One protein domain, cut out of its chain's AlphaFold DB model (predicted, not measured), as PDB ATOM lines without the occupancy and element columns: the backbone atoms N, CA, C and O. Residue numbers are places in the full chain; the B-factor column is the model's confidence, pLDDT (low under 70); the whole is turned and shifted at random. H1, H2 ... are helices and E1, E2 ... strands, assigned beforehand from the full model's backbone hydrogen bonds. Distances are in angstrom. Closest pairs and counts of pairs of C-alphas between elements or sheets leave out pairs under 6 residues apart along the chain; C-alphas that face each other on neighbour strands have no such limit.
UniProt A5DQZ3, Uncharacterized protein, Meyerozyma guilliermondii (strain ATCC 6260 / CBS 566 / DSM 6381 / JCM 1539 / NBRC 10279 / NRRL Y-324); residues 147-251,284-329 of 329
ATOM      1  N   SER A 147      48.717  32.542 -36.742       90.25
ATOM      2  CA  SER A 147      48.277  31.181 -37.045       90.25
ATOM      3  C   SER A 147      47.401  30.628 -35.912       90.25
ATOM      4  O   SER A 147      47.831  30.672 -34.760       90.25
ATOM      5  N   PRO A 148      46.233  30.027 -36.209       88.12
ATOM      6  CA  PRO A 148      45.396  29.357 -35.211       88.12
ATOM      7  C   PRO A 148      45.916  27.960 -34.833       88.12
ATOM      8  O   PRO A 148      45.162  27.102 -34.368       88.12
ATOM      9  N   PHE A 149      47.191  27.679 -35.116       82.88
ATOM     10  CA  PHE A 149      47.823  26.403 -34.807       82.88
ATOM     11  C   PHE A 149      47.650  26.071 -33.315       82.88
ATOM     12  O   PHE A 149      47.607  26.969 -32.479       82.88
ATOM     13  N   GLN A 150      47.462  24.783 -33.003       82.19
ATOM     14  CA  GLN A 150      47.151  24.285 -31.650       82.19
ATOM     15  C   GLN A 150      45.876  24.870 -31.012       82.19
ATOM     16  O   GLN A 150      45.651  24.715 -29.815       82.19
ATOM     17  N   GLY A 151      45.004  25.491 -31.811       85.06
ATOM     18  CA  GLY A 151      43.722  26.007 -31.347       85.06
ATOM     19  C   GLY A 151      43.811  27.377 -30.686       85.06
ATOM     20  O   GLY A 151      42.801  27.828 -30.161       85.06
ATOM     21  N   SER A 152      44.954  28.064 -30.708       88.44
ATOM     22  CA  SER A 152      45.074  29.434 -30.200       88.44
ATOM     23  C   SER A 152      44.234  30.411 -31.024       88.44
ATOM     24  O   SER A 152      44.203  30.325 -32.250       88.44
ATOM     25  N   ASN A 153      43.607  31.403 -30.387       92.31
ATOM     26  CA  ASN A 153      43.003  32.493 -31.153       92.31
ATOM     27  C   ASN A 153      44.114  33.232 -31.930       92.31
ATOM     28  O   ASN A 153      45.151  33.527 -31.333       92.31
ATOM     29  N   PRO A 154      43.947  33.550 -33.227       93.69
ATOM     30  CA  PRO A 154      44.868  34.412 -33.957       93.69
ATOM     31  C   PRO A 154      45.049  35.745 -33.245       93.69
ATOM     32  O   PRO A 154      44.065  36.351 -32.810       93.69
ATOM     33  N   GLY A 155      46.292  36.205 -33.139       94.56
ATOM     34  CA  GLY A 155      46.622  37.461 -32.482       94.56
ATOM     35  C   GLY A 155      47.705  38.248 -33.197       94.56
ATOM     36  O   GLY A 155      48.494  37.705 -33.964       94.56
ATOM     37  N   TRP A 156      47.743  39.543 -32.912       95.31
ATOM     38  CA  TRP A 156      48.869  40.419 -33.217       95.31
ATOM     39  C   TRP A 156      49.033  41.429 -32.085       95.31
ATOM     40  O   TRP A 156      48.158  41.581 -31.225       95.31
ATOM     41  N   ARG A 157      50.180  42.102 -32.065       96.69
ATOM     42  CA  ARG A 157      50.551  43.008 -30.985       96.69
ATOM     43  C   ARG A 157      50.976  44.367 -31.514       96.69
ATOM     44  O   ARG A 157      51.685  44.458 -32.512       96.69
ATOM     45  N   TYR A 158      50.551  45.400 -30.802       96.50
ATOM     46  CA  TYR A 158      50.941  46.786 -31.003       96.50
ATOM     47  C   TYR A 158      51.790  47.251 -29.821       96.50
ATOM     48  O   TYR A 158      51.370  47.125 -28.669       96.50
ATOM     49  N   TYR A 159      52.962  47.816 -30.094       96.81
ATOM     50  CA  TYR A 159      53.830  48.394 -29.071       96.81
ATOM     51  C   TYR A 159      53.707  49.917 -29.084       96.81
ATOM     52  O   TYR A 159      53.938  50.549 -30.112       96.81
ATOM     53  N   ALA A 160      53.369  50.508 -27.938       95.38
ATOM     54  CA  ALA A 160      53.581  51.932 -27.711       95.38
ATOM     55  C   ALA A 160      55.021  52.137 -27.240       95.38
ATOM     56  O   ALA A 160      55.485  51.430 -26.344       95.38
ATOM     57  N   VAL A 161      55.717  53.091 -27.850       94.88
ATOM     58  CA  VAL A 161      57.167  53.267 -27.719       94.88
ATOM     59  C   VAL A 161      57.472  54.717 -27.374       94.88
ATOM     60  O   VAL A 161      56.886  55.618 -27.978       94.88
ATOM     61  N   ASP A 162      58.376  54.933 -26.420       93.94
ATOM     62  CA  ASP A 162      58.877  56.267 -26.110       93.94
ATOM     63  C   ASP A 162      59.704  56.785 -27.281       93.94
ATOM     64  O   ASP A 162      60.521  56.088 -27.883       93.94
ATOM     65  N   GLU A 163      59.455  58.032 -27.625       90.94
ATOM     66  CA  GLU A 163      59.903  58.600 -28.877       90.94
ATOM     67  C   GLU A 163      61.392  58.984 -28.880       90.94
ATOM     68  O   GLU A 163      61.990  59.083 -29.954       90.94
ATOM     69  N   ASP A 164      61.958  59.195 -27.687       90.75
ATOM     70  CA  ASP A 164      63.340  59.614 -27.468       90.75
ATOM     71  C   ASP A 164      64.214  58.425 -27.062       90.75
ATOM     72  O   ASP A 164      65.354  58.292 -27.511       90.75
ATOM     73  N   THR A 165      63.695  57.553 -26.193       93.94
ATOM     74  CA  THR A 165      64.452  56.422 -25.661       93.94
ATOM     75  C   THR A 165      64.227  55.138 -26.448       93.94
ATOM     76  O   THR A 165      65.046  54.229 -26.345       93.94
ATOM     77  N   PHE A 166      63.170  55.041 -27.256       97.06
ATOM     78  CA  PHE A 166      62.747  53.805 -27.923       97.06
ATOM     79  C   PHE A 166      62.412  52.650 -26.968       97.06
ATOM     80  O   PHE A 166      62.365  51.491 -27.389       97.06
ATOM     81  N   ASP A 167      62.169  52.944 -25.689       96.69
ATOM     82  CA  ASP A 167      61.711  51.944 -24.730       96.69
ATOM     83  C   ASP A 167      60.215  51.667 -24.931       96.69
ATOM     84  O   ASP A 167      59.433  52.553 -25.282       96.69
ATOM     85  N   ILE A 168      59.789  50.427 -24.695       97.06
ATOM     86  CA  ILE A 168      58.376  50.053 -24.803       97.06
ATOM     87  C   ILE A 168      57.628  50.576 -23.575       97.06
ATOM     88  O   ILE A 168      57.902  50.162 -22.450       97.06
ATOM     89  N   VAL A 169      56.654  51.456 -23.792       95.88
ATOM     90  CA  VAL A 169      55.823  52.064 -22.737       95.88
ATOM     91  C   VAL A 169      54.552  51.274 -22.468       95.88
ATOM     92  O   VAL A 169      54.027  51.287 -21.355       95.88
ATOM     93  N   ASN A 170      54.044  50.575 -23.482       95.81
ATOM     94  CA  ASN A 170      52.926  49.653 -23.338       95.81
ATOM     95  C   ASN A 170      52.914  48.633 -24.485       95.81
ATOM     96  O   ASN A 170      53.453  48.875 -25.565       95.81
ATOM     97  N   SER A 171      52.251  47.506 -24.259       95.62
ATOM     98  CA  SER A 171      51.983  46.482 -25.263       95.62
ATOM     99  C   SER A 171      50.491  46.178 -25.263       95.62
ATOM    100  O   SER A 171      49.926  45.870 -24.215       95.62
ATOM    101  N   PHE A 172      49.872  46.229 -26.436       96.69
ATOM    102  CA  PHE A 172      48.459  45.935 -26.630       96.69
ATOM    103  C   PHE A 172      48.320  44.714 -27.526       96.69
ATOM    104  O   PHE A 172      48.841  44.700 -28.643       96.69
ATOM    105  N   THR A 173      47.615  43.695 -27.051       96.62
ATOM    106  CA  THR A 173      47.337  42.494 -27.840       96.62
ATOM    107  C   THR A 173      45.917  42.564 -28.386       96.62
ATOM    108  O   THR A 173      44.962  42.815 -27.648       96.62
ATOM    109  N   PHE A 174      45.781  42.304 -29.682       95.75
ATOM    110  CA  PHE A 174      44.513  42.156 -30.383       95.75
ATOM    111  C   PHE A 174      44.364  40.712 -30.836       95.75
ATOM    112  O   PHE A 174      45.351  40.042 -31.144       95.75
ATOM    113  N   TYR A 175      43.132  40.222 -30.885       94.75
ATOM    114  CA  TYR A 175      42.856  38.848 -31.283       94.75
ATOM    115  C   TYR A 175      41.550  38.739 -32.056       94.75
ATOM    116  O   TYR A 175      40.698  39.624 -31.987       94.75
ATOM    117  N   THR A 176      41.376  37.642 -32.783       92.75
ATOM    118  CA  THR A 176      40.077  37.284 -33.350       92.75
ATOM    119  C   THR A 176      39.621  35.927 -32.801       92.75
ATOM    120  O   THR A 176      40.400  34.970 -32.808       92.75
ATOM    121  N   PRO A 177      38.398  35.829 -32.251       90.81
ATOM    122  CA  PRO A 177      37.910  34.599 -31.639       90.81
ATOM    123  C   PRO A 177      37.579  33.534 -32.693       90.81
ATOM    124  O   PRO A 177      36.713  33.726 -33.548       90.81
ATOM    125  N   LEU A 178      38.240  32.378 -32.613       86.62
ATOM    126  CA  LEU A 178      38.090  31.292 -33.588       86.62
ATOM    127  C   LEU A 178      36.654  30.772 -33.698       86.62
ATOM    128  O   LEU A 178      36.185  30.466 -34.794       86.62
ATOM    129  N   ASN A 179      35.946  30.699 -32.572       85.56
ATOM    130  CA  ASN A 179      34.568  30.215 -32.515       85.56
ATOM    131  C   ASN A 179      33.576  31.138 -33.240       85.56
ATOM    132  O   ASN A 179      32.504  30.675 -33.619       85.56
ATOM    133  N   GLU A 180      33.924  32.407 -33.460       82.06
ATOM    134  CA  GLU A 180      33.129  33.351 -34.254       82.06
ATOM    135  C   GLU A 180      33.605  33.392 -35.716       82.06
ATOM    136  O   GLU A 180      32.792  33.516 -36.631       82.06
ATOM    137  N   SER A 181      34.911  33.231 -35.952       72.00
ATOM    138  CA  SER A 181      35.521  33.383 -37.279       72.00
ATOM    139  C   SER A 181      35.270  32.209 -38.227       72.00
ATOM    140  O   SER A 181      35.119  32.426 -39.424       72.00
ATOM    141  N   TYR A 182      35.162  30.965 -37.747       70.19
ATOM    142  CA  TYR A 182      34.895  29.816 -38.636       70.19
ATOM    143  C   TYR A 182      33.423  29.650 -39.036       70.19
ATOM    144  O   TYR A 182      33.114  28.925 -39.980       70.19
ATOM    145  N   VAL A 183      32.507  30.313 -38.329       76.56
ATOM    146  CA  VAL A 183      31.054  30.180 -38.534       76.56
ATOM    147  C   VAL A 183      30.452  31.354 -39.313       76.56
ATOM    148  O   VAL A 183      29.258  31.356 -39.606       76.56
ATOM    149  N   ASN A 184      31.265  32.343 -39.697       79.62
ATOM    150  CA  ASN A 184      30.819  33.593 -40.318       79.62
ATOM    151  C   ASN A 184      30.690  33.532 -41.859       79.62
ATOM    152  O   ASN A 184      30.634  34.570 -42.515       79.62
ATOM    153  N   SER A 185      30.653  32.332 -42.451       84.56
ATOM    154  CA  SER A 185      30.590  32.118 -43.910       84.56
ATOM    155  C   SER A 185      31.764  32.714 -44.707       84.56
ATOM    156  O   SER A 185      31.592  33.096 -45.864       84.56
ATOM    157  N   GLY A 186      32.960  32.777 -44.112       80.50
ATOM    158  CA  GLY A 186      34.164  33.285 -44.779       80.50
ATOM    159  C   GLY A 186      34.238  34.811 -44.833       80.50
ATOM    160  O   GLY A 186      34.983  35.352 -45.649       80.50
ATOM    161  N   ALA A 187      33.462  35.504 -43.997       86.19
ATOM    162  CA  ALA A 187      33.609  36.940 -43.814       86.19
ATOM    163  C   ALA A 187      34.964  37.271 -43.163       86.19
ATOM    164  O   ALA A 187      35.583  36.434 -42.500       86.19
ATOM    165  N   GLU A 188      35.413  38.511 -43.346       87.12
ATOM    166  CA  GLU A 188      36.661  38.985 -42.755       87.12
ATOM    167  C   GLU A 188      36.640  38.830 -41.220       87.12
ATOM    168  O   GLU A 188      35.614  39.124 -40.591       87.12
ATOM    169  N   PRO A 189      37.732  38.347 -40.594       87.12
ATOM    170  CA  PRO A 189      37.785  38.202 -39.147       87.12
ATOM    171  C   PRO A 189      37.642  39.553 -38.443       87.12
ATOM    172  O   PRO A 189      38.371  40.502 -38.727       87.12
ATOM    173  N   ALA A 190      36.735  39.629 -37.467       89.62
ATOM    174  CA  ALA A 190      36.641  40.793 -36.597       89.62
ATOM    175  C   ALA A 190      37.771  40.748 -35.557       89.62
ATOM    176  O   ALA A 190      37.822  39.834 -34.725       89.62
ATOM    177  N   TRP A 191      38.666  41.737 -35.600       91.56
ATOM    178  CA  TRP A 191      39.710  41.930 -34.596       91.56
ATOM    179  C   TRP A 191      39.146  42.652 -33.375       91.56
ATOM    180  O   TRP A 191      38.540  43.719 -33.482       91.56
ATOM    181  N   LYS A 192      39.348  42.060 -32.202       93.38
ATOM    182  CA  LYS A 192      38.934  42.592 -30.907       93.38
ATOM    183  C   LYS A 192      40.163  43.025 -30.125       93.38
ATOM    184  O   LYS A 192      41.215  42.386 -30.194       93.38
ATOM    185  N   PHE A 193      40.007  44.099 -29.362       94.75
ATOM    186  CA  PHE A 193      40.965  44.437 -28.323       94.75
ATOM    187  C   PHE A 193      41.008  43.301 -27.297       94.75
ATOM    188  O   PHE A 193      39.962  42.871 -26.809       94.75
ATOM    189  N   GLY A 194      42.206  42.781 -27.033       92.06
ATOM    190  CA  GLY A 194      42.443  41.752 -26.029       92.06
ATOM    191  C   GLY A 194      42.759  42.383 -24.685       92.06
ATOM    192  O   GLY A 194      41.945  42.315 -23.770       92.06
ATOM    193  N   TYR A 195      43.943  42.982 -24.569       94.19
ATOM    194  CA  TYR A 195      44.384  43.601 -23.322       94.19
ATOM    195  C   TYR A 195      45.533  44.597 -23.526       94.19
ATOM    196  O   TYR A 195      46.280  44.514 -24.507       94.19
ATOM    197  N   SER A 196      45.693  45.501 -22.557       95.19
ATOM    198  CA  SER A 196      46.925  46.254 -22.317       95.19
ATOM    199  C   SER A 196      47.769  45.524 -21.273       95.19
ATOM    200  O   SER A 196      47.259  45.160 -20.215       95.19
ATOM    201  N   ALA A 197      49.065  45.337 -21.540       94.25
ATOM    202  CA  ALA A 197      49.984  44.694 -20.600       94.25
ATOM    203  C   ALA A 197      50.023  45.411 -19.242       94.25
ATOM    204  O   ALA A 197      50.047  44.751 -18.210       94.25
ATOM    205  N   ARG A 198      49.964  46.748 -19.240       91.25
ATOM    206  CA  ARG A 198      49.929  47.550 -18.013       91.25
ATOM    207  C   ARG A 198      48.662  47.295 -17.201       91.25
ATOM    208  O   ARG A 198      48.757  46.935 -16.040       91.25
ATOM    209  N   GLU A 199      47.493  47.438 -17.819       90.38
ATOM    210  CA  GLU A 199      46.208  47.265 -17.122       90.38
ATOM    211  C   GLU A 199      46.029  45.840 -16.589       90.38
ATOM    212  O   GLU A 199      45.462  45.639 -15.517       90.38
ATOM    213  N   LEU A 200      46.515  44.846 -17.339       90.31
ATOM    214  CA  LEU A 200      46.374  43.446 -16.968       90.31
ATOM    215  C   LEU A 200      47.360  43.016 -15.874       90.31
ATOM    216  O   LEU A 200      46.983  42.243 -14.996       90.31
ATOM    217  N   LEU A 201      48.618  43.462 -15.954       89.56
ATOM    218  CA  LEU A 201      49.708  42.965 -15.102       89.56
ATOM    219  C   LEU A 201      50.069  43.913 -13.947       89.56
ATOM    220  O   LEU A 201      50.750  43.489 -13.018       89.56
ATOM    221  N   ASP A 202      49.588  45.156 -13.969       86.75
ATOM    222  CA  ASP A 202      49.668  46.125 -12.870       86.75
ATOM    223  C   ASP A 202      48.279  46.736 -12.576       86.75
ATOM    224  O   ASP A 202      48.056  47.938 -12.730       86.75
ATOM    225  N   PRO A 203      47.300  45.915 -12.141       81.06
ATOM    226  CA  PRO A 203      45.925  46.367 -11.903       81.06
ATOM    227  C   PRO A 203      45.798  47.360 -10.735       81.06
ATOM    228  O   PRO A 203      44.753  47.986 -10.564       81.06
ATOM    229  N   CYS A 204      46.840  47.484  -9.911       82.81
ATOM    230  CA  CYS A 204      46.910  48.433  -8.803       82.81
ATOM    231  C   CYS A 204      47.528  49.783  -9.208       82.81
ATOM    232  O   CYS A 204      47.683  50.636  -8.334       82.81
ATOM    233  N   GLU A 205      47.881  49.967 -10.487       83.12
ATOM    234  CA  GLU A 205      48.504  51.183 -11.033       83.12
ATOM    235  C   GLU A 205      49.736  51.630 -10.226       83.12
ATOM    236  O   GLU A 205      49.915  52.807  -9.904       83.12
ATOM    237  N   THR A 206      50.583  50.669  -9.849       85.75
ATOM    238  CA  THR A 206      51.818  50.946  -9.105       85.75
ATOM    239  C   THR A 206      52.905  51.561  -9.985       85.75
ATOM    240  O   THR A 206      53.789  52.244  -9.468       85.75
ATOM    241  N   TRP A 207      52.820  51.365 -11.302       86.06
ATOM    242  CA  TRP A 207      53.735  51.894 -12.306       86.06
ATOM    243  C   TRP A 207      53.151  53.133 -12.983       86.06
ATOM    244  O   TRP A 207      52.011  53.109 -13.460       86.06
ATOM    245  N   ALA A 208      53.931  54.212 -13.095       87.38
ATOM    246  CA  ALA A 208      53.407  55.440 -13.683       87.38
ATOM    247  C   ALA A 208      53.024  55.232 -15.168       87.38
ATOM    248  O   ALA A 208      53.715  54.495 -15.880       87.38
ATOM    249  N   PRO A 209      51.951  55.874 -15.677       80.56
ATOM    250  CA  PRO A 209      51.460  55.642 -17.039       80.56
ATOM    251  C   PRO A 209      52.488  55.919 -18.143       80.56
ATOM    252  O   PRO A 209      52.473  55.249 -19.174       80.56
ATOM    253  N   GLU A 210      53.363  56.902 -17.932       78.94
ATOM    254  CA  GLU A 210      54.401  57.319 -18.878       78.94
ATOM    255  C   GLU A 210      55.732  56.575 -18.684       78.94
ATOM    256  O   GLU A 210      56.632  56.705 -19.512       78.94
ATOM    257  N   GLU A 211      55.887  55.807 -17.601       89.00
ATOM    258  CA  GLU A 211      57.119  55.060 -17.348       89.00
ATOM    259  C   GLU A 211      57.192  53.825 -18.251       89.00
ATOM    260  O   GLU A 211      56.225  53.054 -18.309       89.00
ATOM    261  N   PRO A 212      58.329  53.580 -18.925       94.38
ATOM    262  CA  PRO A 212      58.480  52.387 -19.736       94.38
ATOM    263  C   PRO A 212      58.283  51.097 -18.937       94.38
ATOM    264  O   PRO A 212      58.531  51.052 -17.729       94.38
ATOM    265  N   LEU A 213      57.882  50.026 -19.625       95.50
ATOM    266  CA  LEU A 213      57.829  48.670 -19.079       95.50
ATOM    267  C   LEU A 213      59.260  48.124 -18.936       95.50
ATOM    268  O   LEU A 213      59.682  47.239 -19.682       95.50
ATOM    269  N   TRP A 214      60.027  48.711 -18.014       94.88
ATOM    270  CA  TRP A 214      61.418  48.362 -17.734       94.88
ATOM    271  C   TRP A 214      61.570  46.898 -17.302       94.88
ATOM    272  O   TRP A 214      60.598  46.265 -16.885       94.88
ATOM    273  N   PRO A 215      62.796  46.344 -17.328       96.38
ATOM    274  CA  PRO A 215      63.045  44.990 -16.831       96.38
ATOM    275  C   PRO A 215      62.489  44.740 -15.414       96.38
ATOM    276  O   PRO A 215      61.999  43.649 -15.131       96.38
ATOM    277  N   SER A 216      62.485  45.761 -14.554       94.50
ATOM    278  CA  SER A 216      61.927  45.726 -13.196       94.50
ATOM    279  C   SER A 216      60.401  45.553 -13.140       94.50
ATOM    280  O   SER A 216      59.904  44.897 -12.219       94.50
ATOM    281  N   PHE A 217      59.656  46.056 -14.133       95.38
ATOM    282  CA  PHE A 217      58.219  45.790 -14.276       95.38
ATOM    283  C   PHE A 217      57.994  44.288 -14.486       95.38
ATOM    284  O   PHE A 217      57.296  43.635 -13.712       95.38
ATOM    285  N   TRP A 218      58.669  43.711 -15.483       95.81
ATOM    286  CA  TRP A 218      58.531  42.292 -15.821       95.81
ATOM    287  C   TRP A 218      59.052  41.371 -14.714       95.81
ATOM    288  O   TRP A 218      58.445  40.335 -14.445       95.81
ATOM    289  N   HIS A 219      60.131  41.764 -14.030       94.75
ATOM    290  CA  HIS A 219      60.623  41.077 -12.837       94.75
ATOM    291  C   HIS A 219      59.540  40.989 -11.757       94.75
ATOM    292  O   HIS A 219      59.284  39.901 -11.247       94.75
ATOM    293  N   SER A 220      58.866  42.103 -11.449       92.50
ATOM    294  CA  SER A 220      57.803  42.141 -10.436       92.50
ATOM    295  C   SER A 220      56.667  41.167 -10.763       92.50
ATOM    296  O   SER A 220      56.254  40.398  -9.894       92.50
ATOM    297  N   VAL A 221      56.226  41.121 -12.027       92.50
ATOM    298  CA  VAL A 221      55.208  40.158 -12.492       92.50
ATOM    299  C   VAL A 221      55.706  38.715 -12.338       92.50
ATOM    300  O   VAL A 221      54.995  37.860 -11.810       92.50
ATOM    301  N   SER A 222      56.953  38.438 -12.731       92.38
ATOM    302  CA  SER A 222      57.558  37.107 -12.605       92.38
ATOM    303  C   SER A 222      57.752  36.645 -11.158       92.38
ATOM    304  O   SER A 222      57.646  35.449 -10.885       92.38
ATOM    305  N   MET A 223      58.045  37.552 -10.223       89.44
ATOM    306  CA  MET A 223      58.169  37.216  -8.798       89.44
ATOM    307  C   MET A 223      56.803  37.007  -8.149       89.44
ATOM    308  O   MET A 223      56.649  36.125  -7.303       89.44
ATOM    309  N   ALA A 224      55.794  37.768  -8.577       87.38
ATOM    310  CA  ALA A 224      54.437  37.626  -8.073       87.38
ATOM    311  C   ALA A 224      53.835  36.242  -8.388       87.38
ATOM    312  O   ALA A 224      53.052  35.735  -7.586       87.38
ATOM    313  N   LEU A 225      54.289  35.571  -9.460       84.56
ATOM    314  CA  LEU A 225      53.927  34.177  -9.755       84.56
ATOM    315  C   LEU A 225      54.178  33.226  -8.580       84.56
ATOM    316  O   LEU A 225      53.397  32.307  -8.400       84.56
ATOM    317  N   LEU A 226      55.202  33.433  -7.747       82.56
ATOM    318  CA  LEU A 226      55.485  32.527  -6.622       82.56
ATOM    319  C   LEU A 226      54.421  32.588  -5.514       82.56
ATOM    320  O   LEU A 226      54.258  31.632  -4.755       82.56
ATOM    321  N   ASN A 227      53.687  33.699  -5.433       80.00
ATOM    322  CA  ASN A 227      52.783  34.000  -4.325       80.00
ATOM    323  C   ASN A 227      51.317  34.163  -4.757       80.00
ATOM    324  O   ASN A 227      50.435  34.078  -3.906       80.00
ATOM    325  N   ASP A 228      51.046  34.373  -6.049       79.44
ATOM    326  CA  ASP A 228      49.707  34.627  -6.580       79.44
ATOM    327  C   ASP A 228      49.402  33.759  -7.815       79.44
ATOM    328  O   ASP A 228      49.857  34.009  -8.935       79.44
ATOM    329  N   SER A 229      48.574  32.732  -7.613       79.25
ATOM    330  CA  SER A 229      48.127  31.821  -8.673       79.25
ATOM    331  C   SER A 229      47.177  32.484  -9.686       79.25
ATOM    332  O   SER A 229      47.010  31.990 -10.807       79.25
ATOM    333  N   SER A 230      46.580  33.635  -9.359       80.38
ATOM    334  CA  SER A 230      45.731  34.375 -10.300       80.38
ATOM    335  C   SER A 230      46.539  34.986 -11.448       80.38
ATOM    336  O   SER A 230      46.055  35.030 -12.582       80.38
ATOM    337  N   ILE A 231      47.799  35.358 -11.199       82.69
ATOM    338  CA  ILE A 231      48.719  35.847 -12.233       82.69
ATOM    339  C   ILE A 231      49.079  34.711 -13.188       82.69
ATOM    340  O   ILE A 231      49.005  34.895 -14.399       82.69
ATOM    341  N   ALA A 232      49.367  33.513 -12.669       83.06
ATOM    342  CA  ALA A 232      49.621  32.335 -13.503       83.06
ATOM    343  C   ALA A 232      48.417  32.005 -14.402       83.06
ATOM    344  O   ALA A 232      48.569  31.818 -15.607       83.06
ATOM    345  N   SER A 233      47.206  32.040 -13.837       82.88
ATOM    346  CA  SER A 233      45.957  31.856 -14.594       82.88
ATOM    347  C   SER A 233      45.787  32.898 -15.702       82.88
ATOM    348  O   SER A 233      45.304  32.598 -16.792       82.88
ATOM    349  N   THR A 234      46.165  34.141 -15.407       86.56
ATOM    350  CA  THR A 234      46.059  35.266 -16.335       86.56
ATOM    351  C   THR A 234      47.057  35.130 -17.478       86.56
ATOM    352  O   THR A 234      46.653  35.259 -18.634       86.56
ATOM    353  N   LEU A 235      48.323  34.817 -17.171       87.94
ATOM    354  CA  LEU A 235      49.373  34.595 -18.167       87.94
ATOM    355  C   LEU A 235      49.030  33.433 -19.105       87.94
ATOM    356  O   LEU A 235      49.180  33.576 -20.315       87.94
ATOM    357  N   GLU A 236      48.467  32.341 -18.586       84.50
ATOM    358  CA  GLU A 236      48.003  31.243 -19.441       84.50
ATOM    359  C   GLU A 236      46.797  31.607 -20.295       84.50
ATOM    360  O   GLU A 236      46.746  31.285 -21.485       84.50
ATOM    361  N   GLY A 237      45.852  32.353 -19.722       86.44
ATOM    362  CA  GLY A 237      44.739  32.904 -20.476       86.44
ATOM    363  C   GLY A 237      45.217  33.730 -21.673       86.44
ATOM    364  O   GLY A 237      44.788  33.480 -22.800       86.44
ATOM    365  N   VAL A 238      46.145  34.673 -21.467       90.25
ATOM    366  CA  VAL A 238      46.667  35.497 -22.573       90.25
ATOM    367  C   VAL A 238      47.556  34.725 -23.535       90.25
ATOM    368  O   VAL A 238      47.493  35.006 -24.728       90.25
ATOM    369  N   ARG A 239      48.321  33.723 -23.077       88.62
ATOM    370  CA  ARG A 239      49.216  32.915 -23.924       88.62
ATOM    371  C   ARG A 239      48.491  32.382 -25.161       88.62
ATOM    372  O   ARG A 239      48.993  32.482 -26.284       88.62
ATOM    373  N   ARG A 240      47.255  31.912 -24.960       87.94
ATOM    374  CA  ARG A 240      46.346  31.384 -25.996       87.94
ATOM    375  C   ARG A 240      45.213  32.347 -26.380       87.94
ATOM    376  O   ARG A 240      44.307  31.965 -27.128       87.94
ATOM    377  N   ARG A 241      45.259  33.592 -25.885       91.81
ATOM    378  CA  ARG A 241      44.247  34.651 -26.081       91.81
ATOM    379  C   ARG A 241      42.830  34.158 -25.758       91.81
ATOM    380  O   ARG A 241      41.894  34.374 -26.528       91.81
ATOM    381  N   TRP A 242      42.707  33.459 -24.629       87.94
ATOM    382  CA  TRP A 242      41.493  32.839 -24.085       87.94
ATOM    383  C   TRP A 242      40.715  32.021 -25.114       87.94
ATOM    384  O   TRP A 242      39.485  32.090 -25.190       87.94
ATOM    385  N   SER A 243      41.433  31.272 -25.950       87.62
ATOM    386  CA  SER A 243      40.780  30.396 -26.908       87.62
ATOM    387  C   SER A 243      39.935  29.338 -26.195       87.62
ATOM    388  O   SER A 243      40.434  28.668 -25.292       87.62
ATOM    389  N   PRO A 244      38.677  29.119 -26.621       82.88
ATOM    390  CA  PRO A 244      37.854  28.038 -26.086       82.88
ATOM    391  C   PRO A 244      38.315  26.650 -26.566       82.88
ATOM    392  O   PRO A 244      37.762  25.644 -26.134       82.88
ATOM    393  N   TYR A 245      39.281  26.590 -27.488       82.88
ATOM    394  CA  TYR A 245      39.812  25.349 -28.061       82.88
ATOM    395  C   TYR A 245      41.129  24.901 -27.423       82.88
ATOM    396  O   TYR A 245      41.695  23.893 -27.838       82.88
ATOM    397  N   THR A 246      41.621  25.649 -26.439       73.50
ATOM    398  CA  THR A 246      42.839  25.334 -25.694       73.50
ATOM    399  C   THR A 246      42.467  25.092 -24.248       73.50
ATOM    400  O   THR A 246      41.757  25.913 -23.667       73.50
ATOM    401  N   ASP A 247      42.926  23.984 -23.678       65.19
ATOM    402  CA  ASP A 247      42.649  23.690 -22.278       65.19
ATOM    403  C   ASP A 247      43.652  24.403 -21.363       65.19
ATOM    404  O   ASP A 247      44.851  24.433 -21.653       65.19
ATOM    405  N   CYS A 248      43.164  24.987 -20.270       57.72
ATOM    406  CA  CYS A 248      44.017  25.626 -19.270       57.72
ATOM    407  C   CYS A 248      44.423  24.570 -18.237       57.72
ATOM    408  O   CYS A 248      43.562  23.953 -17.613       57.72
ATOM    409  N   GLN A 249      45.725  24.363 -18.035       58.78
ATOM    410  CA  GLN A 249      46.221  23.411 -17.035       58.78
ATOM    411  C   GLN A 249      45.800  23.793 -15.603       58.78
ATOM    412  O   GLN A 249      45.452  24.943 -15.316       58.78
ATOM    413  N   LEU A 250      45.870  22.823 -14.681       58.44
ATOM    414  CA  LEU A 250      45.746  23.092 -13.247       58.44
ATOM    415  C   LEU A 250      46.869  24.050 -12.819       58.44
ATOM    416  O   LEU A 250      48.052  23.774 -12.993       58.44
ATOM    417  N   ILE A 251      46.458  25.197 -12.285       60.88
ATOM    418  CA  ILE A 251      47.288  26.398 -12.120       60.88
ATOM    419  C   ILE A 251      48.505  26.162 -11.214       60.88
ATOM    420  O   ILE A 251      49.568  26.727 -11.470       60.88
ATOM    421  N   GLU A 284      53.038  18.729 -24.642       37.00
ATOM    422  CA  GLU A 284      51.838  19.538 -24.810       37.00
ATOM    423  C   GLU A 284      50.604  18.679 -24.452       37.00
ATOM    424  O   GLU A 284      50.313  17.720 -25.178       37.00
ATOM    425  N   PRO A 285      49.882  18.930 -23.338       34.12
ATOM    426  CA  PRO A 285      48.762  18.077 -22.956       34.12
ATOM    427  C   PRO A 285      47.486  18.497 -23.691       34.12
ATOM    428  O   PRO A 285      47.133  19.674 -23.733       34.12
ATOM    429  N   GLN A 286      46.770  17.511 -24.232       39.44
ATOM    430  CA  GLN A 286      45.389  17.659 -24.691       39.44
ATOM    431  C   GLN A 286      44.430  17.308 -23.557       39.44
ATOM    432  O   GLN A 286      44.507  16.195 -23.044       39.44
ATOM    433  N   CYS A 287      43.492  18.198 -23.230       35.16
ATOM    434  CA  CYS A 287      42.420  17.912 -22.277       35.16
ATOM    435  C   CYS A 287      41.087  18.574 -22.694       35.16
ATOM    436  O   CYS A 287      41.025  19.374 -23.633       35.16
ATOM    437  N   SER A 288      39.998  18.114 -22.066       32.75
ATOM    438  CA  SER A 288      38.606  18.323 -22.470       32.75
ATOM    439  C   SER A 288      37.809  19.227 -21.522       32.75
ATOM    440  O   SER A 288      37.654  18.910 -20.347       32.75
ATOM    441  N   ALA A 289      37.209  20.250 -22.136       37.06
ATOM    442  CA  ALA A 289      35.986  20.999 -21.830       37.06
ATOM    443  C   ALA A 289      35.438  21.007 -20.388       37.06
ATOM    444  O   ALA A 289      34.739  20.084 -19.985       37.06
ATOM    445  N   GLU A 290      35.565  22.169 -19.735       32.16
ATOM    446  CA  GLU A 290      34.424  23.006 -19.314       32.16
ATOM    447  C   GLU A 290      34.906  24.446 -18.984       32.16
ATOM    448  O   GLU A 290      35.805  24.651 -18.176       32.16
ATOM    449  N   THR A 291      34.326  25.474 -19.620       43.62
ATOM    450  CA  THR A 291      34.643  26.914 -19.419       43.62
ATOM    451  C   THR A 291      33.351  27.754 -19.370       43.62
ATOM    452  O   THR A 291      32.319  27.258 -19.833       43.62
ATOM    453  N   PRO A 292      33.351  29.053 -18.962       50.12
ATOM    454  CA  PRO A 292      34.426  29.863 -18.347       50.12
ATOM    455  C   PRO A 292      33.986  30.823 -17.200       50.12
ATOM    456  O   PRO A 292      32.804  31.116 -16.998       50.12
ATOM    457  N   ARG A 293      34.973  31.438 -16.512       37.59
ATOM    458  CA  ARG A 293      34.807  32.749 -15.841       37.59
ATOM    459  C   ARG A 293      34.780  33.869 -16.887       37.59
ATOM    460  O   ARG A 293      35.538  33.851 -17.849       37.59
ATOM    461  N   LYS A 294      33.887  34.838 -16.676       34.56
ATOM    462  CA  LYS A 294      33.596  35.957 -17.582       34.56
ATOM    463  C   LYS A 294      34.839  36.812 -17.850       34.56
ATOM    464  O   LYS A 294      35.382  37.400 -16.918       34.56
ATOM    465  N   LEU A 295      35.209  36.921 -19.126       36.09
ATOM    466  CA  LEU A 295      36.039  38.006 -19.644       36.09
ATOM    467  C   LEU A 295      35.428  39.356 -19.214       36.09
ATOM    468  O   LEU A 295      34.193  39.469 -19.191       36.09
ATOM    469  N   PRO A 296      36.235  40.379 -18.885       34.34
ATOM    470  CA  PRO A 296      35.711  41.733 -18.788       34.34
ATOM    471  C   PRO A 296      35.051  42.113 -20.125       34.34
ATOM    472  O   PRO A 296      35.468  41.633 -21.185       34.34
ATOM    473  N   PRO A 297      33.964  42.900 -20.094       32.62
ATOM    474  CA  PRO A 297      33.222  43.241 -21.295       32.62
ATOM    475  C   PRO A 297      34.135  43.934 -22.306       32.62
ATOM    476  O   PRO A 297      34.961  44.765 -21.943       32.62
ATOM    477  N   TYR A 298      33.942  43.577 -23.575       36.12
ATOM    478  CA  TYR A 298      34.500  44.248 -24.744       36.12
ATOM    479  C   TYR A 298      34.537  45.767 -24.535       36.12
ATOM    480  O   TYR A 298      33.484  46.396 -24.414       36.12
ATOM    481  N   LEU A 299      35.739  46.343 -24.500       40.03
ATOM    482  CA  LEU A 299      35.918  47.781 -24.614       40.03
ATOM    483  C   LEU A 299      35.948  48.109 -26.117       40.03
ATOM    484  O   LEU A 299      36.883  47.690 -26.806       40.03
ATOM    485  N   PRO A 300      34.912  48.767 -26.671       35.88
ATOM    486  CA  PRO A 300      34.899  49.159 -28.078       35.88
ATOM    487  C   PRO A 300      36.106  50.043 -28.444       35.88
ATOM    488  O   PRO A 300      36.643  50.708 -27.562       35.88
ATOM    489  N   PRO A 301      36.501  50.121 -29.730       42.28
ATOM    490  CA  PRO A 301      37.662  50.885 -30.214       42.28
ATOM    491  C   PRO A 301      37.728  52.339 -29.727       42.28
ATOM    492  O   PRO A 301      38.812  52.872 -29.523       42.28
ATOM    493  N   GLN A 302      36.573  52.946 -29.452       39.53
ATOM    494  CA  GLN A 302      36.458  54.266 -28.830       39.53
ATOM    495  C   GLN A 302      37.194  54.381 -27.480       39.53
ATOM    496  O   GLN A 302      37.627  55.467 -27.137       39.53
ATOM    497  N   TYR A 303      37.393  53.287 -26.736       43.66
ATOM    498  CA  TYR A 303      38.198  53.280 -25.509       43.66
ATOM    499  C   TYR A 303      39.700  53.328 -25.785       43.66
ATOM    500  O   TYR A 303      40.439  53.891 -24.986       43.66
ATOM    501  N   TYR A 304      40.166  52.781 -26.912       47.69
ATOM    502  CA  TYR A 304      41.544  52.987 -27.359       47.69
ATOM    503  C   TYR A 304      41.742  54.441 -27.793       47.69
ATOM    504  O   TYR A 304      42.719  55.063 -27.395       47.69
ATOM    505  N   GLU A 305      40.784  55.012 -28.527       48.03
ATOM    506  CA  GLU A 305      40.802  56.437 -28.868       48.03
ATOM    507  C   GLU A 305      40.726  57.318 -27.611       48.03
ATOM    508  O   GLU A 305      41.518  58.241 -27.485       48.03
ATOM    509  N   GLU A 306      39.884  57.002 -26.623       48.00
ATOM    510  CA  GLU A 306      39.839  57.694 -25.325       48.00
ATOM    511  C   GLU A 306      41.112  57.483 -24.495       48.00
ATOM    512  O   GLU A 306      41.545  58.402 -23.802       48.00
ATOM    513  N   TYR A 307      41.755  56.314 -24.553       45.75
ATOM    514  CA  TYR A 307      43.047  56.078 -23.906       45.75
ATOM    515  C   TYR A 307      44.141  56.926 -24.563       45.75
ATOM    516  O   TYR A 307      44.905  57.599 -23.871       45.75
ATOM    517  N   VAL A 308      44.188  56.960 -25.896       50.81
ATOM    518  CA  VAL A 308      45.108  57.798 -26.681       50.81
ATOM    519  C   VAL A 308      44.838  59.289 -26.434       50.81
ATOM    520  O   VAL A 308      45.767  60.057 -26.207       50.81
ATOM    521  N   GLU A 309      43.579  59.717 -26.391       50.59
ATOM    522  CA  GLU A 309      43.195  61.106 -26.117       50.59
ATOM    523  C   GLU A 309      43.429  61.504 -24.652       50.59
ATOM    524  O   GLU A 309      43.899  62.607 -24.370       50.59
ATOM    525  N   SER A 310      43.184  60.609 -23.693       47.03
ATOM    526  CA  SER A 310      43.453  60.869 -22.273       47.03
ATOM    527  C   SER A 310      44.950  60.889 -21.956       47.03
ATOM    528  O   SER A 310      45.388  61.711 -21.148       47.03
ATOM    529  N   SER A 311      45.757  60.062 -22.627       46.53
ATOM    530  CA  SER A 311      47.223  60.109 -22.535       46.53
ATOM    531  C   SER A 311      47.797  61.363 -23.209       46.53
ATOM    532  O   SER A 311      48.650  62.030 -22.617       46.53
ATOM    533  N   LYS A 312      47.247  61.798 -24.356       47.31
ATOM    534  CA  LYS A 312      47.531  63.123 -24.949       47.31
ATOM    535  C   LYS A 312      47.187  64.268 -23.991       47.31
ATOM    536  O   LYS A 312      47.998  65.175 -23.802       47.31
ATOM    537  N   ALA A 313      46.020  64.229 -23.349       43.69
ATOM    538  CA  ALA A 313      45.579  65.266 -22.414       43.69
ATOM    539  C   ALA A 313      46.472  65.362 -21.161       43.69
ATOM    540  O   ALA A 313      46.744  66.471 -20.693       43.69
ATOM    541  N   ARG A 314      46.983  64.233 -20.646       42.81
ATOM    542  CA  ARG A 314      47.938  64.198 -19.517       42.81
ATOM    543  C   ARG A 314      49.323  64.737 -19.902       42.81
ATOM    544  O   ARG A 314      49.921  65.479 -19.116       42.81
ATOM    545  N   ALA A 315      49.793  64.472 -21.124       38.97
ATOM    546  CA  ALA A 315      51.070  64.986 -21.632       38.97
ATOM    547  C   ALA A 315      51.084  66.524 -21.774       38.97
ATOM    548  O   ALA A 315      52.064  67.180 -21.407       38.97
ATOM    549  N   VAL A 316      49.969  67.127 -22.211       40.50
ATOM    550  CA  VAL A 316      49.837  68.590 -22.384       40.50
ATOM    551  C   VAL A 316      49.995  69.354 -21.062       40.50
ATOM    552  O   VAL A 316      50.464  70.492 -21.059       40.50
ATOM    553  N   THR A 317      49.674  68.736 -19.922       40.19
ATOM    554  CA  THR A 317      49.765  69.395 -18.611       40.19
ATOM    555  C   THR A 317      51.156  69.442 -17.983       40.19
ATOM    556  O   THR A 317      51.313  70.169 -17.001       40.19
ATOM    557  N   LYS A 318      52.175  68.736 -18.507       38.28
ATOM    558  CA  LYS A 318      53.491  68.732 -17.842       38.28
ATOM    559  C   LYS A 318      54.720  69.035 -18.676       38.28
ATOM    560  O   LYS A 318      55.612  69.594 -18.064       38.28
ATOM    561  N   HIS A 319      54.779  68.821 -19.989       36.78
ATOM    562  CA  HIS A 319      55.802  69.388 -20.892       36.78
ATOM    563  C   HIS A 319      55.288  69.243 -22.332       36.78
ATOM    564  O   HIS A 319      54.748  68.203 -22.684       36.78
ATOM    565  N   GLY A 320      55.423  70.282 -23.162       32.44
ATOM    566  CA  GLY A 320      54.842  70.340 -24.510       32.44
ATOM    567  C   GLY A 320      55.433  69.341 -25.511       32.44
ATOM    568  O   GLY A 320      56.182  69.747 -26.395       32.44
ATOM    569  N   LYS A 321      55.061  68.062 -25.412       35.31
ATOM    570  CA  LYS A 321      55.316  67.025 -26.418       35.31
ATOM    571  C   LYS A 321      53.998  66.614 -27.071       35.31
ATOM    572  O   LYS A 321      53.020  66.310 -26.393       35.31
ATOM    573  N   LYS A 322      53.960  66.678 -28.403       31.36
ATOM    574  CA  LYS A 322      52.818  66.265 -29.225       31.36
ATOM    575  C   LYS A 322      53.004  64.800 -29.609       31.36
ATOM    576  O   LYS A 322      53.951  64.497 -30.320       31.36
ATOM    577  N   PHE A 323      52.067  63.934 -29.228       30.53
ATOM    578  CA  PHE A 323      51.867  62.671 -29.942       30.53
ATOM    579  C   PHE A 323      51.480  62.997 -31.390       30.53
ATOM    580  O   PHE A 323      50.554  63.777 -31.623       30.53
ATOM    581  N   VAL A 324      52.211  62.444 -32.356       37.38
ATOM    582  CA  VAL A 324      51.894  62.587 -33.779       37.38
ATOM    583  C   VAL A 324      51.077  61.374 -34.204       37.38
ATOM    584  O   VAL A 324      51.604  60.271 -34.317       37.38
ATOM    585  N   ASP A 325      49.784  61.593 -34.443       37.25
ATOM    586  CA  ASP A 325      48.944  60.648 -35.173       37.25
ATOM    587  C   ASP A 325      49.359  60.684 -36.648       37.25
ATOM    588  O   ASP A 325      49.068  61.648 -37.358       37.25
ATOM    589  N   SER A 326      50.023  59.645 -37.147       30.95
ATOM    590  CA  SER A 326      50.030  59.410 -38.591       30.95
ATOM    591  C   SER A 326      50.211  57.934 -38.925       30.95
ATOM    592  O   SER A 326      51.303  57.478 -39.251       30.95
ATOM    593  N   VAL A 327      49.094  57.208 -38.920       29.11
ATOM    594  CA  VAL A 327      48.857  56.151 -39.910       29.11
ATOM    595  C   VAL A 327      47.678  56.618 -40.761       29.11
ATOM    596  O   VAL A 327      46.530  56.271 -40.515       29.11
ATOM    597  N   THR A 328      47.959  57.500 -41.721       28.86
ATOM    598  CA  THR A 328      47.048  57.828 -42.828       28.86
ATOM    599  C   THR A 328      47.844  57.912 -44.127       28.86
ATOM    600  O   THR A 328      48.386  58.958 -44.477       28.86
ATOM    601  N   ASN A 329      47.978  56.767 -44.801       30.84
ATOM    602  CA  ASN A 329      47.556  56.531 -46.192       30.84
ATOM    603  C   ASN A 329      48.019  55.160 -46.677       30.84
ATOM    604  O   ASN A 329      49.242  54.902 -46.630       30.84
TER     605      ASN A 329
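What this domain is: This is residues 147 to 251 and 284 to 329 of the 329 residues of an uncharacterized protein of Meyerozyma guilliermondii (strain ATCC 6260 / CBS 566 / DSM 6381 / JCM 1539 / NBRC 10279 / NRRL Y-324) (UniProt A5DQZ3). A small twisted wall of three strands stands in the middle, with H2, H3 and H4 set as a loose triangle on one side of it and the longer H5 near it on another side, only just not on the sheet. Beyond one end of the strands lies the short H1, after which residues 182 to 188 stick out, and residues 284 to 301 run far outside as an unnamed stretch to H5. The printed part has 151 residues with five named helices and three named strands, in the order E1 E2 H1 E3 H2 H3 H4 H5; the sheet, E1 - E2 - E3, is antiparallel, and the class is mixed, helices and strands, with under half of the residues in named elements. The whole is only just compact, close to loose, with a radius of gyration of the C-alphas of 17.6 A and spans of 54 by 44 by 25 A.

How they stand to each other: Start at the inner strand E2, residues 168 to 175. Its hairpin partner E1, residues 155 to 161, is antiparallel to it at 160 degrees; look for N 158 and O 172 within hydrogen-bond range at 2.8 A. At the other edge, E3, residues 192 to 196, is antiparallel to E2 at 151 degrees, with N 194 and O 173 at 2.8 A. Next comes H2, residues 197 to 201, on the sheet and only just at the sheet's level, with a height over the sheet of 3.8 A; its closest C-alpha pair with E2 is Ser 171 and Ala 197, 5.4 A. H3, residues 215 to 224, is close to H2 but not clearly touching, the closest C-alphas being those of Leu 201 and Val 221, 6.7 A. H4, residues 229 to 239, is likewise close to H3 but not clearly touching, at Ala 224 and Ile 231, with C-alphas 7.3 A apart, a steep tilt of 57 degrees, opposite ways. H1, residues 178 to 181, is not on the sheet. H5, residues 302 to 316, is only just not on the sheet, with 4 pairs of C-alphas within 10 A, and is apart from H4. In H2, H3, H4 and H5 every O i to N i+4 pair is within hydrogen-bond range; H1 is too short for such a pair.

Where its parts are: Find C-alpha 155 at (46.622, 37.461, -32.482), where E1 begins; it is 19.6 A long. E2 measures 20.2 A and E3 12.3 A. H3 measures 14.3 A and H4 15.3 A. H5 runs 20.6 A to C-alpha 316 at (49.837, 68.590, -22.384).

The domain as a whole: The farthest C-alphas, Ser 288 and Gly 320, are 54.5 A apart. Residues 252 to 283 are not printed, and C-alphas 251 and 284 are 15.1 A apart across this cut. H2 to H3 is a long link. Confidence is low, with pLDDT under 70, in residues 247 to 251 and 284 to 329.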